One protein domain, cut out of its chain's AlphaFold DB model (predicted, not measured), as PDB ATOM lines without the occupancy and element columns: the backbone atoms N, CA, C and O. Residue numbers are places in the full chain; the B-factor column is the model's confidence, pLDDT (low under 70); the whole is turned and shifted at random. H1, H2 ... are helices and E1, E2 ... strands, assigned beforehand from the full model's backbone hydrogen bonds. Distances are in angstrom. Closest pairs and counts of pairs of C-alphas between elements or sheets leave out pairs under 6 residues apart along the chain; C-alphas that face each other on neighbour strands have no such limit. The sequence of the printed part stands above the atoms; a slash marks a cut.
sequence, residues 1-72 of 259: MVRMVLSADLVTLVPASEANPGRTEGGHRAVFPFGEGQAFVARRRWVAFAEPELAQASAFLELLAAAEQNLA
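AT A GLANCE: This is residues 1 to 72 of the 259 residues of the protein "Acetyltransferase (GNAT) family protein" of Amycolatopsis sp. M39 (UniProt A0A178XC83). A small, twisted sheet of three strands has one long helix, H2, packed on it at the edge strand E2 through residues 54 to 65, and a short helix, H1, tucked between H2 and the other edge strand, E1. H2 makes much of the length of the whole, and a loop of residues 16 to 28 leads from E1 to the hairpin of E2 and E3. The printed part has 72 residues, with two named helices and three named strands in the order H1, E1, E2, E3, H2; the sheet runs E1, E3, E2, antiparallel throughout. The class is mixed, helices and strands, and the whole is compact, with a radius of gyration of the C-alphas of 11.9 A, yet elongated, spanning 38 by 24 by 17 A.

HOW THE PARTS SIT: H1, residues 2 to 5, only grazes the sheet with residues 2 to 4; the C-alphas of Arg 3 and Val 11 in E1, residues 10 to 15, are the closest of H1 and E1, 5.8 A apart. E1 is the antiparallel neighbour of E3, residues 38 to 43, with N 12 and O 41 within hydrogen-bond range at 3.0 A. E2, residues 29 to 34, forms a hairpin with E3, with N 32 and O 40 at 2.8 A. H2, residues 51 to 72, only grazes the sheet with residues 54 to 65; its closest C-alphas to E2 are those of Ser 58 and Phe 32, 6.6 A apart. H2 touches H1 with residues 53 to 61 alone, closest at the C-alphas of Ala 57 and Val 5, 6.3 A. In H2 every O i to N i+4 pair is within hydrogen-bond range; H1 is too short for such a pair.

IN THESE COORDINATES: H1 begins at C-alpha 2 (475.697, 448.980, 885.600). E1, E2 and E3 measure 16.4 A, 16.1 A and 16.7 A. H2, 31.5 A long, ends at C-alpha 72 (491.620, 450.919, 871.006).

THE WHOLE: The C-alphas of Trp 46 and Ala 72 are the farthest apart, 38.5 A. The printed part has no cut; the link from E1 to E2 is long. Residue 69 is under 70 in pLDDT.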
ATOM      1  N   MET A   1     479.113 451.213 887.220       70.44
ATOM      2  CA  MET A   1     477.950 451.971 886.694       70.44
ATOM      3  C   MET A   1     476.719 451.103 886.449       70.44
ATOM      4  O   MET A   1     475.660 451.504 886.905       70.44
ATOM      5  N   VAL A   2     476.830 449.915 885.837       77.44
ATOM      6  CA  VAL A   2     475.697 448.980 885.600       77.44
ATOM      7  C   VAL A   2     474.846 448.723 886.853       77.44
ATOM      8  O   VAL A   2     473.623 448.750 886.787       77.44
ATOM      9  N   ARG A   3     475.485 448.578 888.025       84.62
ATOM     10  CA  ARG A   3     474.788 448.436 889.315       84.62
ATOM     11  C   ARG A   3     473.806 449.579 889.599       84.62
ATOM     12  O   ARG A   3     472.734 449.325 890.127       84.62
ATOM     13  N   MET A   4     474.169 450.814 889.248       82.12
ATOM     14  CA  MET A   4     473.305 451.985 889.433       82.12
ATOM     15  C   MET A   4     472.175 452.022 888.406       82.12
ATOM     16  O   MET A   4     471.049 452.310 888.784       82.12
ATOM     17  N   VAL A   5     472.457 451.699 887.136       84.62
ATOM     18  CA  VAL A   5     471.442 451.687 886.062       84.62
ATOM     19  C   VAL A   5     470.308 450.712 886.385       84.62
ATOM     20  O   VAL A   5     469.148 451.024 886.163       84.62
ATOM     21  N   LEU A   6     470.645 449.556 886.958       85.94
ATOM     22  CA  LEU A   6     469.688 448.493 887.274       85.94
ATOM     23  C   LEU A   6     469.163 448.523 888.719       85.94
ATOM     24  O   LEU A   6     468.368 447.661 889.100       85.94
ATOM     25  N   SER A   7     469.648 449.449 889.555       87.00
ATOM     26  CA  SER A   7     469.471 449.396 891.018       87.00
ATOM     27  C   SER A   7     469.743 447.990 891.583       87.00
ATOM     28  O   SER A   7     468.997 447.464 892.410       87.00
ATOM     29  N   ALA A   8     470.784 447.337 891.061       87.62
ATOM     30  CA  ALA A   8     471.102 445.955 891.385       87.62
ATOM     31  C   ALA A   8     471.807 445.859 892.744       87.62
ATOM     32  O   ALA A   8     472.647 446.697 893.080       87.62
ATOM     33  N   ASP A   9     471.534 444.792 893.498       89.50
ATOM     34  CA  ASP A   9     472.245 444.517 894.751       89.50
ATOM     35  C   ASP A   9     473.716 444.180 894.460       89.50
ATOM     36  O   ASP A   9     474.635 444.630 895.151       89.50
ATOM     37  N   LEU A  10     473.933 443.404 893.395       90.25
ATOM     38  CA  LEU A  10     475.233 442.900 892.977       90.25
ATOM     39  C   LEU A  10     475.348 442.904 891.453       90.25
ATOM     40  O   LEU A  10     474.409 442.531 890.749       90.25
ATOM     41  N   VAL A  11     476.530 443.274 890.961       90.38
ATOM     42  CA  VAL A  11     476.936 443.082 889.567       90.38
ATOM     43  C   VAL A  11     478.330 442.472 889.556       90.38
ATOM     44  O   VAL A  11     479.234 443.008 890.193       90.38
ATOM     45  N   THR A  12     478.497 441.371 888.832       90.75
ATOM     46  CA  THR A  12     479.780 440.677 888.659       90.75
ATOM     47  C   THR A  12     480.116 440.559 887.181       90.75
ATOM     48  O   THR A  12     479.222 440.294 886.380       90.75
ATOM     49  N   LEU A  13     481.389 440.718 886.829       89.19
ATOM     50  CA  LEU A  13     481.906 440.381 885.504       89.19
ATOM     51  C   LEU A  13     482.430 438.943 885.545       89.19
ATOM     52  O   LEU A  13     483.201 438.606 886.442       89.19
ATOM     53  N   VAL A  14     481.975 438.101 884.622       88.56
ATOM     54  CA  VAL A  14     482.353 436.682 884.535       88.56
ATOM     55  C   VAL A  14     482.624 436.294 883.077       88.56
ATOM     56  O   VAL A  14     482.095 436.949 882.172       88.56
ATOM     57  N   PRO A  15     483.378 435.211 882.815       89.50
ATOM     58  CA  PRO A  15     483.470 434.638 881.477       89.50
ATOM     59  C   PRO A  15     482.082 434.307 880.917       89.50
ATOM     60  O   PRO A  15     481.223 433.772 881.622       89.50
ATOM     61  N   ALA A  16     481.855 434.577 879.632       89.00
ATOM     62  CA  ALA A  16     480.555 434.366 878.988       89.00
ATOM     63  C   ALA A  16     480.085 432.899 879.068       89.00
ATOM     64  O   ALA A  16     478.890 432.637 879.195       89.00
ATOM     65  N   SER A  17     481.023 431.947 879.076       89.75
ATOM     66  CA  SER A  17     480.758 430.515 879.266       89.75
ATOM     67  C   SER A  17     480.162 430.177 880.636       89.75
ATOM     68  O   SER A  17     479.408 429.217 880.760       89.75
ATOM     69  N   GLU A  18     480.469 430.965 881.665       90.62
ATOM     70  CA  GLU A  18     479.989 430.775 883.040       90.62
ATOM     71  C   GLU A  18     478.729 431.603 883.334       90.62
ATOM     72  O   GLU A  18     478.050 431.411 884.346       90.62
ATOM     73  N   ALA A  19     478.383 432.523 882.434       88.62
ATOM     74  CA  ALA A  19     477.346 433.515 882.655       88.62
ATOM     75  C   ALA A  19     475.923 432.943 882.625       88.62
ATOM     76  O   ALA A  19     475.027 433.582 883.161       88.62
ATOM     77  N   ASN A  20     475.695 431.764 882.038       90.81
ATOM     78  CA  ASN A  20     474.406 431.053 881.995       90.81
ATOM     79  C   ASN A  20     473.177 431.989 881.827       90.81
ATOM     80  O   ASN A  20     472.450 432.240 882.798       90.81
ATOM     81  N   PRO A  21     472.947 432.541 880.622       88.75
ATOM     82  CA  PRO A  21     471.903 433.543 880.387       88.75
ATOM     83  C   PRO A  21     470.475 433.011 880.593       88.75
ATOM     84  O   PRO A  21     469.591 433.785 880.943       88.75
ATOM     85  N   GLY A  22     470.246 431.697 880.463       88.00
ATOM     86  CA  GLY A  22     468.925 431.085 880.668       88.00
ATOM     87  C   GLY A  22     468.461 431.049 882.131       88.00
ATOM     88  O   GLY A  22     467.275 430.881 882.407       88.00
ATOM     89  N   ARG A  23     469.371 431.232 883.096       91.25
ATOM     90  CA  ARG A  23     469.029 431.284 884.522       91.25
ATOM     91  C   ARG A  23     468.588 432.697 884.916       91.25
ATOM     92  O   ARG A  23     469.413 433.514 885.318       91.25
ATOM     93  N   THR A  24     467.291 432.979 884.863       88.62
ATOM     94  CA  THR A  24     466.739 434.317 885.163       88.62
ATOM     95  C   THR A  24     466.318 434.518 886.621       88.62
ATOM     96  O   THR A  24     466.079 435.647 887.039       88.62
ATOM     97  N   GLU A  25     466.224 433.443 887.415       91.88
ATOM     98  CA  GLU A  25     465.768 433.480 888.819       91.88
ATOM     99  C   GLU A  25     464.434 434.229 888.985       91.88
ATOM    100  O   GLU A  25     464.298 435.077 889.859       91.88
ATOM    101  N   GLY A  26     463.464 433.977 888.097       87.25
ATOM    102  CA  GLY A  26     462.181 434.690 888.115       87.25
ATOM    103  C   GLY A  26     462.288 436.167 887.713       87.25
ATOM    104  O   GLY A  26     461.467 436.974 888.128       87.25
ATOM    105  N   GLY A  27     463.320 436.534 886.946       88.88
ATOM    106  CA  GLY A  27     463.595 437.909 886.517       88.88
ATOM    107  C   GLY A  27     464.450 438.717 887.500       88.88
ATOM    108  O   GLY A  27     464.790 439.862 887.220       88.88
ATOM    109  N   HIS A  28     464.849 438.134 888.632       93.06
ATOM    110  CA  HIS A  28     465.748 438.754 889.614       93.06
ATOM    111  C   HIS A  28     467.226 438.729 889.205       93.06
ATOM    112  O   HIS A  28     468.069 439.362 889.851       93.06
ATOM    113  N   ARG A  29     467.551 437.987 888.143       94.75
ATOM    114  CA  ARG A  29     468.888 437.858 887.575       94.75
ATOM    115  C   ARG A  29     468.854 438.180 886.086       94.75
ATOM    116  O   ARG A  29     468.058 437.607 885.348       94.75
ATOM    117  N   ALA A  30     469.769 439.039 885.655       93.94
ATOM    118  CA  ALA A  30     469.955 439.398 884.254       93.94
ATOM    119  C   ALA A  30     471.422 439.233 883.851       93.94
ATOM    120  O   ALA A  30     472.327 439.430 884.668       93.94
ATOM    121  N   VAL A  31     471.645 438.848 882.597       94.50
ATOM    122  CA  VAL A  31     472.974 438.618 882.026       94.50
ATOM    123  C   VAL A  31     473.113 439.475 880.780       94.50
ATOM    124  O   VAL A  31     472.241 439.437 879.916       94.50
ATOM    125  N   PHE A  32     474.212 440.214 880.686       93.06
ATOM    126  CA  PHE A  32     474.498 441.102 879.569       93.06
ATOM    127  C   PHE A  32     475.863 440.744 878.975       93.06
ATOM    128  O   PHE A  32     476.853 440.787 879.710       93.06
ATOM    129  N   PRO A  33     475.951 440.380 877.687       89.81
ATOM    130  CA  PRO A  33     477.240 440.165 877.034       89.81
ATOM    131  C   PRO A  33     478.048 441.469 877.002       89.81
ATOM    132  O   PRO A  33     477.481 442.554 876.877       89.81
ATOM    133  N   PHE A  34     479.370 441.370 877.134       84.62
ATOM    134  CA  PHE A  34     480.259 442.530 877.117       84.62
ATOM    135  C   PHE A  34     481.641 442.163 876.566       84.62
ATOM    136  O   PHE A  34     482.305 441.276 877.099       84.62
ATOM    137  N   GLY A  35     482.081 442.855 875.511       73.56
ATOM    138  CA  GLY A  35     483.369 442.589 874.858       73.56
ATOM    139  C   GLY A  35     483.491 441.173 874.275       73.56
ATOM    140  O   GLY A  35     482.496 440.484 874.035       73.56
ATOM    141  N   GLU A  36     484.727 440.723 874.042       76.69
ATOM    142  CA  GLU A  36     484.999 439.362 873.568       76.69
ATOM    143  C   GLU A  36     485.037 438.370 874.743       76.69
ATOM    144  O   GLU A  36     486.008 438.284 875.493       76.69
ATOM    145  N   GLY A  37     483.960 437.593 874.904       82.44
ATOM    146  CA  GLY A  37     483.930 436.434 875.801       82.44
ATOM    147  C   GLY A  37     483.694 436.731 877.285       82.44
ATOM    148  O   GLY A  37     483.894 435.839 878.110       82.44
ATOM    149  N   GLN A  38     483.242 437.933 877.647       89.12
ATOM    150  CA  GLN A  38     482.830 438.285 879.012       89.12
ATOM    151  C   GLN A  38     481.333 438.628 879.072       89.12
ATOM    152  O   GLN A  38     480.686 438.898 878.058       89.12
ATOM    153  N   ALA A  39     480.763 438.596 880.276       91.94
ATOM    154  CA  ALA A  39     479.392 439.016 880.526       91.94
ATOM    155  C   ALA A  39     479.221 439.602 881.934       91.94
ATOM    156  O   ALA A  39     479.791 439.112 882.912       91.94
ATOM    157  N   PHE A  40     478.383 440.629 882.049       92.75
ATOM    158  CA  PHE A  40     477.913 441.139 883.331       92.75
ATOM    159  C   PHE A  40     476.712 440.333 883.814       92.75
ATOM    160  O   PHE A  40     475.732 440.162 883.092       92.75
ATOM    161  N   VAL A  41     476.755 439.892 885.068       93.75
ATOM    162  CA  VAL A  41     475.639 439.237 885.754       93.75
ATOM    163  C   VAL A  41     475.151 440.163 886.857       93.75
ATOM    164  O   VAL A  41     475.879 440.435 887.812       93.75
ATOM    165  N   ALA A  42     473.920 440.650 886.727       93.94
ATOM    166  CA  ALA A  42     473.261 441.503 887.708       93.94
ATOM    167  C   ALA A  42     472.226 440.705 888.504       93.94
ATOM    168  O   ALA A  42     471.510 439.874 887.942       93.94
ATOM    169  N   ARG A  43     472.135 440.959 889.815       93.88
ATOM    170  CA  ARG A  43     471.146 440.331 890.705       93.88
ATOM    171  C   ARG A  43     470.517 441.366 891.629       93.88
ATOM    172  O   ARG A  43     471.231 442.217 892.164       93.88
ATOM    173  N   ARG A  44     469.205 441.269 891.854       93.81
ATOM    174  CA  ARG A  44     468.500 442.035 892.895       93.81
ATOM    175  C   ARG A  44     467.390 441.218 893.548       93.81
ATOM    176  O   ARG A  44     466.681 440.482 892.872       93.81
ATOM    177  N   ARG A  45     467.229 441.342 894.864       91.31
ATOM    178  CA  ARG A  45     466.352 440.466 895.665       91.31
ATOM    179  C   ARG A  45     464.912 440.948 895.821       91.31
ATOM    180  O   ARG A  45     464.066 440.175 896.244       91.31
ATOM    181  N   TRP A  46     464.641 442.213 895.525       84.44
ATOM    182  CA  TRP A  46     463.405 442.878 895.944       84.44
ATOM    183  C   TRP A  46     462.345 442.992 894.838       84.44
ATOM    184  O   TRP A  46     461.162 443.034 895.154       84.44
ATOM    185  N   VAL A  47     462.726 442.984 893.556       92.06
ATOM    186  CA  VAL A  47     461.781 442.929 892.424       92.06
ATOM    187  C   VAL A  47     462.474 442.401 891.159       92.06
ATOM    188  O   VAL A  47     463.686 442.563 891.015       92.06
ATOM    189  N   ALA A  48     461.740 441.767 890.244       93.44
ATOM    190  CA  ALA A  48     462.272 441.363 888.940       93.44
ATOM    191  C   ALA A  48     462.647 442.588 888.090       93.44
ATOM    192  O   ALA A  48     462.024 443.641 888.229       93.44
ATOM    193  N   PHE A  49     463.667 442.479 887.237       92.50
ATOM    194  CA  PHE A  49     464.045 443.536 886.293       92.50
ATOM    195  C   PHE A  49     462.928 443.802 885.282       92.50
ATOM    196  O   PHE A  49     462.366 442.867 884.716       92.50
ATOM    197  N   ALA A  50     462.613 445.076 885.055       92.44
ATOM    198  CA  ALA A  50     461.648 445.478 884.044       92.44
ATOM    199  C   ALA A  50     462.318 445.555 882.662       92.44
ATOM    200  O   ALA A  50     463.471 445.967 882.553       92.44
ATOM    201  N   GLU A  51     461.576 445.232 881.600       91.06
ATOM    202  CA  GLU A  51     462.043 445.317 880.202       91.06
ATOM    203  C   GLU A  51     462.749 446.651 879.865       91.06
ATOM    204  O   GLU A  51     463.865 446.619 879.343       91.06
ATOM    205  N   PRO A  52     462.212 447.834 880.240       88.62
ATOM    206  CA  PRO A  52     462.907 449.098 879.992       88.62
ATOM    207  C   PRO A  52     464.257 449.227 880.716       88.62
ATOM    208  O   PRO A  52     465.188 449.811 880.166       88.62
ATOM    209  N   GLU A  53     464.392 448.678 881.931       90.75
ATOM    210  CA  GLU A  53     465.657 448.696 882.684       90.75
ATOM    211  C   GLU A  53     466.706 447.806 882.004       90.75
ATOM    212  O   GLU A  53     467.870 448.193 881.880       90.75
ATOM    213  N   LEU A  54     466.284 446.625 881.533       91.06
ATOM    214  CA  LEU A  54     467.135 445.697 880.789       91.06
ATOM    215  C   LEU A  54     467.610 446.324 879.473       91.06
ATOM    216  O   LEU A  54     468.807 446.299 879.184       91.06
ATOM    217  N   ALA A  55     466.702 446.950 878.720       89.00
ATOM    218  CA  ALA A  55     467.027 447.643 877.477       89.00
ATOM    219  C   ALA A  55     468.006 448.806 877.707       89.00
ATOM    220  O   ALA A  55     468.988 448.947 876.977       89.00
ATOM    221  N   GLN A  56     467.794 449.608 878.756       86.88
ATOM    222  CA  GLN A  56     468.694 450.709 879.100       86.88
ATOM    223  C   GLN A  56     470.090 450.209 879.498       86.88
ATOM    224  O   GLN A  56     471.095 450.800 879.094       86.88
ATOM    225  N   ALA A  57     470.174 449.127 880.276       88.69
ATOM    226  CA  ALA A  57     471.451 448.524 880.642       88.69
ATOM    227  C   ALA A  57     472.182 447.928 879.429       88.69
ATOM    228  O   ALA A  57     473.391 448.129 879.316       88.69
ATOM    229  N   SER A  58     471.465 447.266 878.509       88.50
ATOM    230  CA  SER A  58     472.034 446.755 877.252       88.50
ATOM    231  C   SER A  58     472.603 447.888 876.407       88.50
ATOM    232  O   SER A  58     473.788 447.878 876.090       88.50
ATOM    233  N   ALA A  59     471.808 448.930 876.140       86.44
ATOM    234  CA  ALA A  59     472.241 450.078 875.343       86.44
ATOM    235  C   ALA A  59     473.453 450.796 875.963       86.44
ATOM    236  O   ALA A  59     474.374 451.212 875.261       86.44
ATOM    237  N   PHE A  60     473.486 450.920 877.294       87.00
ATOM    238  CA  PHE A  60     474.639 451.475 878.000       87.00
ATOM    239  C   PHE A  60     475.899 450.609 877.836       87.00
ATOM    240  O   PHE A  60     476.988 451.145 877.636       87.00
ATOM    241  N   LEU A  61     475.766 449.284 877.909       86.56
ATOM    242  CA  LEU A  61     476.880 448.349 877.745       86.56
ATOM    243  C   LEU A  61     477.382 448.271 876.301       86.56
ATOM    244  O   LEU A  61     478.591 448.224 876.092       86.56
ATOM    245  N   GLU A  62     476.487 448.331 875.317       84.81
ATOM    246  CA  GLU A  62     476.838 448.455 873.898       84.81
ATOM    247  C   GLU A  62     477.620 449.745 873.635       84.81
ATOM    248  O   GLU A  62     478.668 449.717 872.989       84.81
ATOM    249  N   LEU A  63     477.168 450.870 874.200       84.00
ATOM    250  CA  LEU A  63     477.881 452.141 874.112       84.00
ATOM    251  C   LEU A  63     479.267 452.068 874.765       84.00
ATOM    252  O   LEU A  63     480.228 452.591 874.204       84.00
ATOM    253  N   LEU A  64     479.386 451.430 875.933       80.19
ATOM    254  CA  LEU A  64     480.678 451.228 876.594       80.19
ATOM    255  C   LEU A  64     481.620 450.369 875.746       80.19
ATOM    256  O   LEU A  64     482.767 450.757 875.553       80.19
ATOM    257  N   ALA A  65     481.138 449.253 875.196       74.50
ATOM    258  CA  ALA A  65     481.937 448.392 874.329       74.50
ATOM    259  C   ALA A  65     482.392 449.138 873.060       74.50
ATOM    260  O   ALA A  65     483.559 449.065 872.677       74.50
ATOM    261  N   ALA A  66     481.504 449.922 872.445       75.81
ATOM    262  CA  ALA A  66     481.852 450.774 871.311       75.81
ATOM    263  C   ALA A  66     482.869 451.860 871.701       75.81
ATOM    264  O   ALA A  66     483.784 452.162 870.935       75.81
ATOM    265  N   ALA A  67     482.750 452.446 872.896       73.38
ATOM    266  CA  ALA A  67     483.710 453.419 873.404       73.38
ATOM    267  C   ALA A  67     485.093 452.791 873.630       73.38
ATOM    268  O   ALA A  67     486.087 453.380 873.210       73.38
ATOM    269  N   GLU A  68     485.169 451.592 874.214       70.44
ATOM    270  CA  GLU A  68     486.420 450.840 874.370       70.44
ATOM    271  C   GLU A  68     487.061 450.521 873.016       70.44
ATOM    272  O   GLU A  68     488.253 450.767 872.818       70.44
ATOM    273  N   GLN A  69     486.268 450.058 872.045       69.81
ATOM    274  CA  GLN A  69     486.743 449.800 870.684       69.81
ATOM    275  C   GLN A  69     487.251 451.075 870.004       69.81
ATOM    276  O   GLN A  69     488.322 451.067 869.401       69.81
ATOM    277  N   ASN A  70     486.542 452.195 870.147       73.94
ATOM    278  CA  ASN A  70     486.977 453.490 869.621       73.94
ATOM    279  C   ASN A  70     488.260 453.993 870.298       73.94
ATOM    280  O   ASN A  70     489.071 454.677 869.667       73.94
ATOM    281  N   LEU A  71     488.466 453.651 871.571       74.12
ATOM    282  CA  LEU A  71     489.679 453.966 872.321       74.12
ATOM    283  C   LEU A  71     490.870 453.097 871.889       74.12
ATOM    284  O   LEU A  71     492.002 453.582 871.818       74.12
ATOM    285  N   ALA A  72     490.623 451.832 871.559       74.12
ATOM    286  CA  ALA A  72     491.620 450.919 871.006       74.12
ATOM    287  C   ALA A  72     491.884 451.157 869.504       74.12
ATOM    288  O   ALA A  72     492.944 450.795 868.993       74.12
TER     289      ALA A  72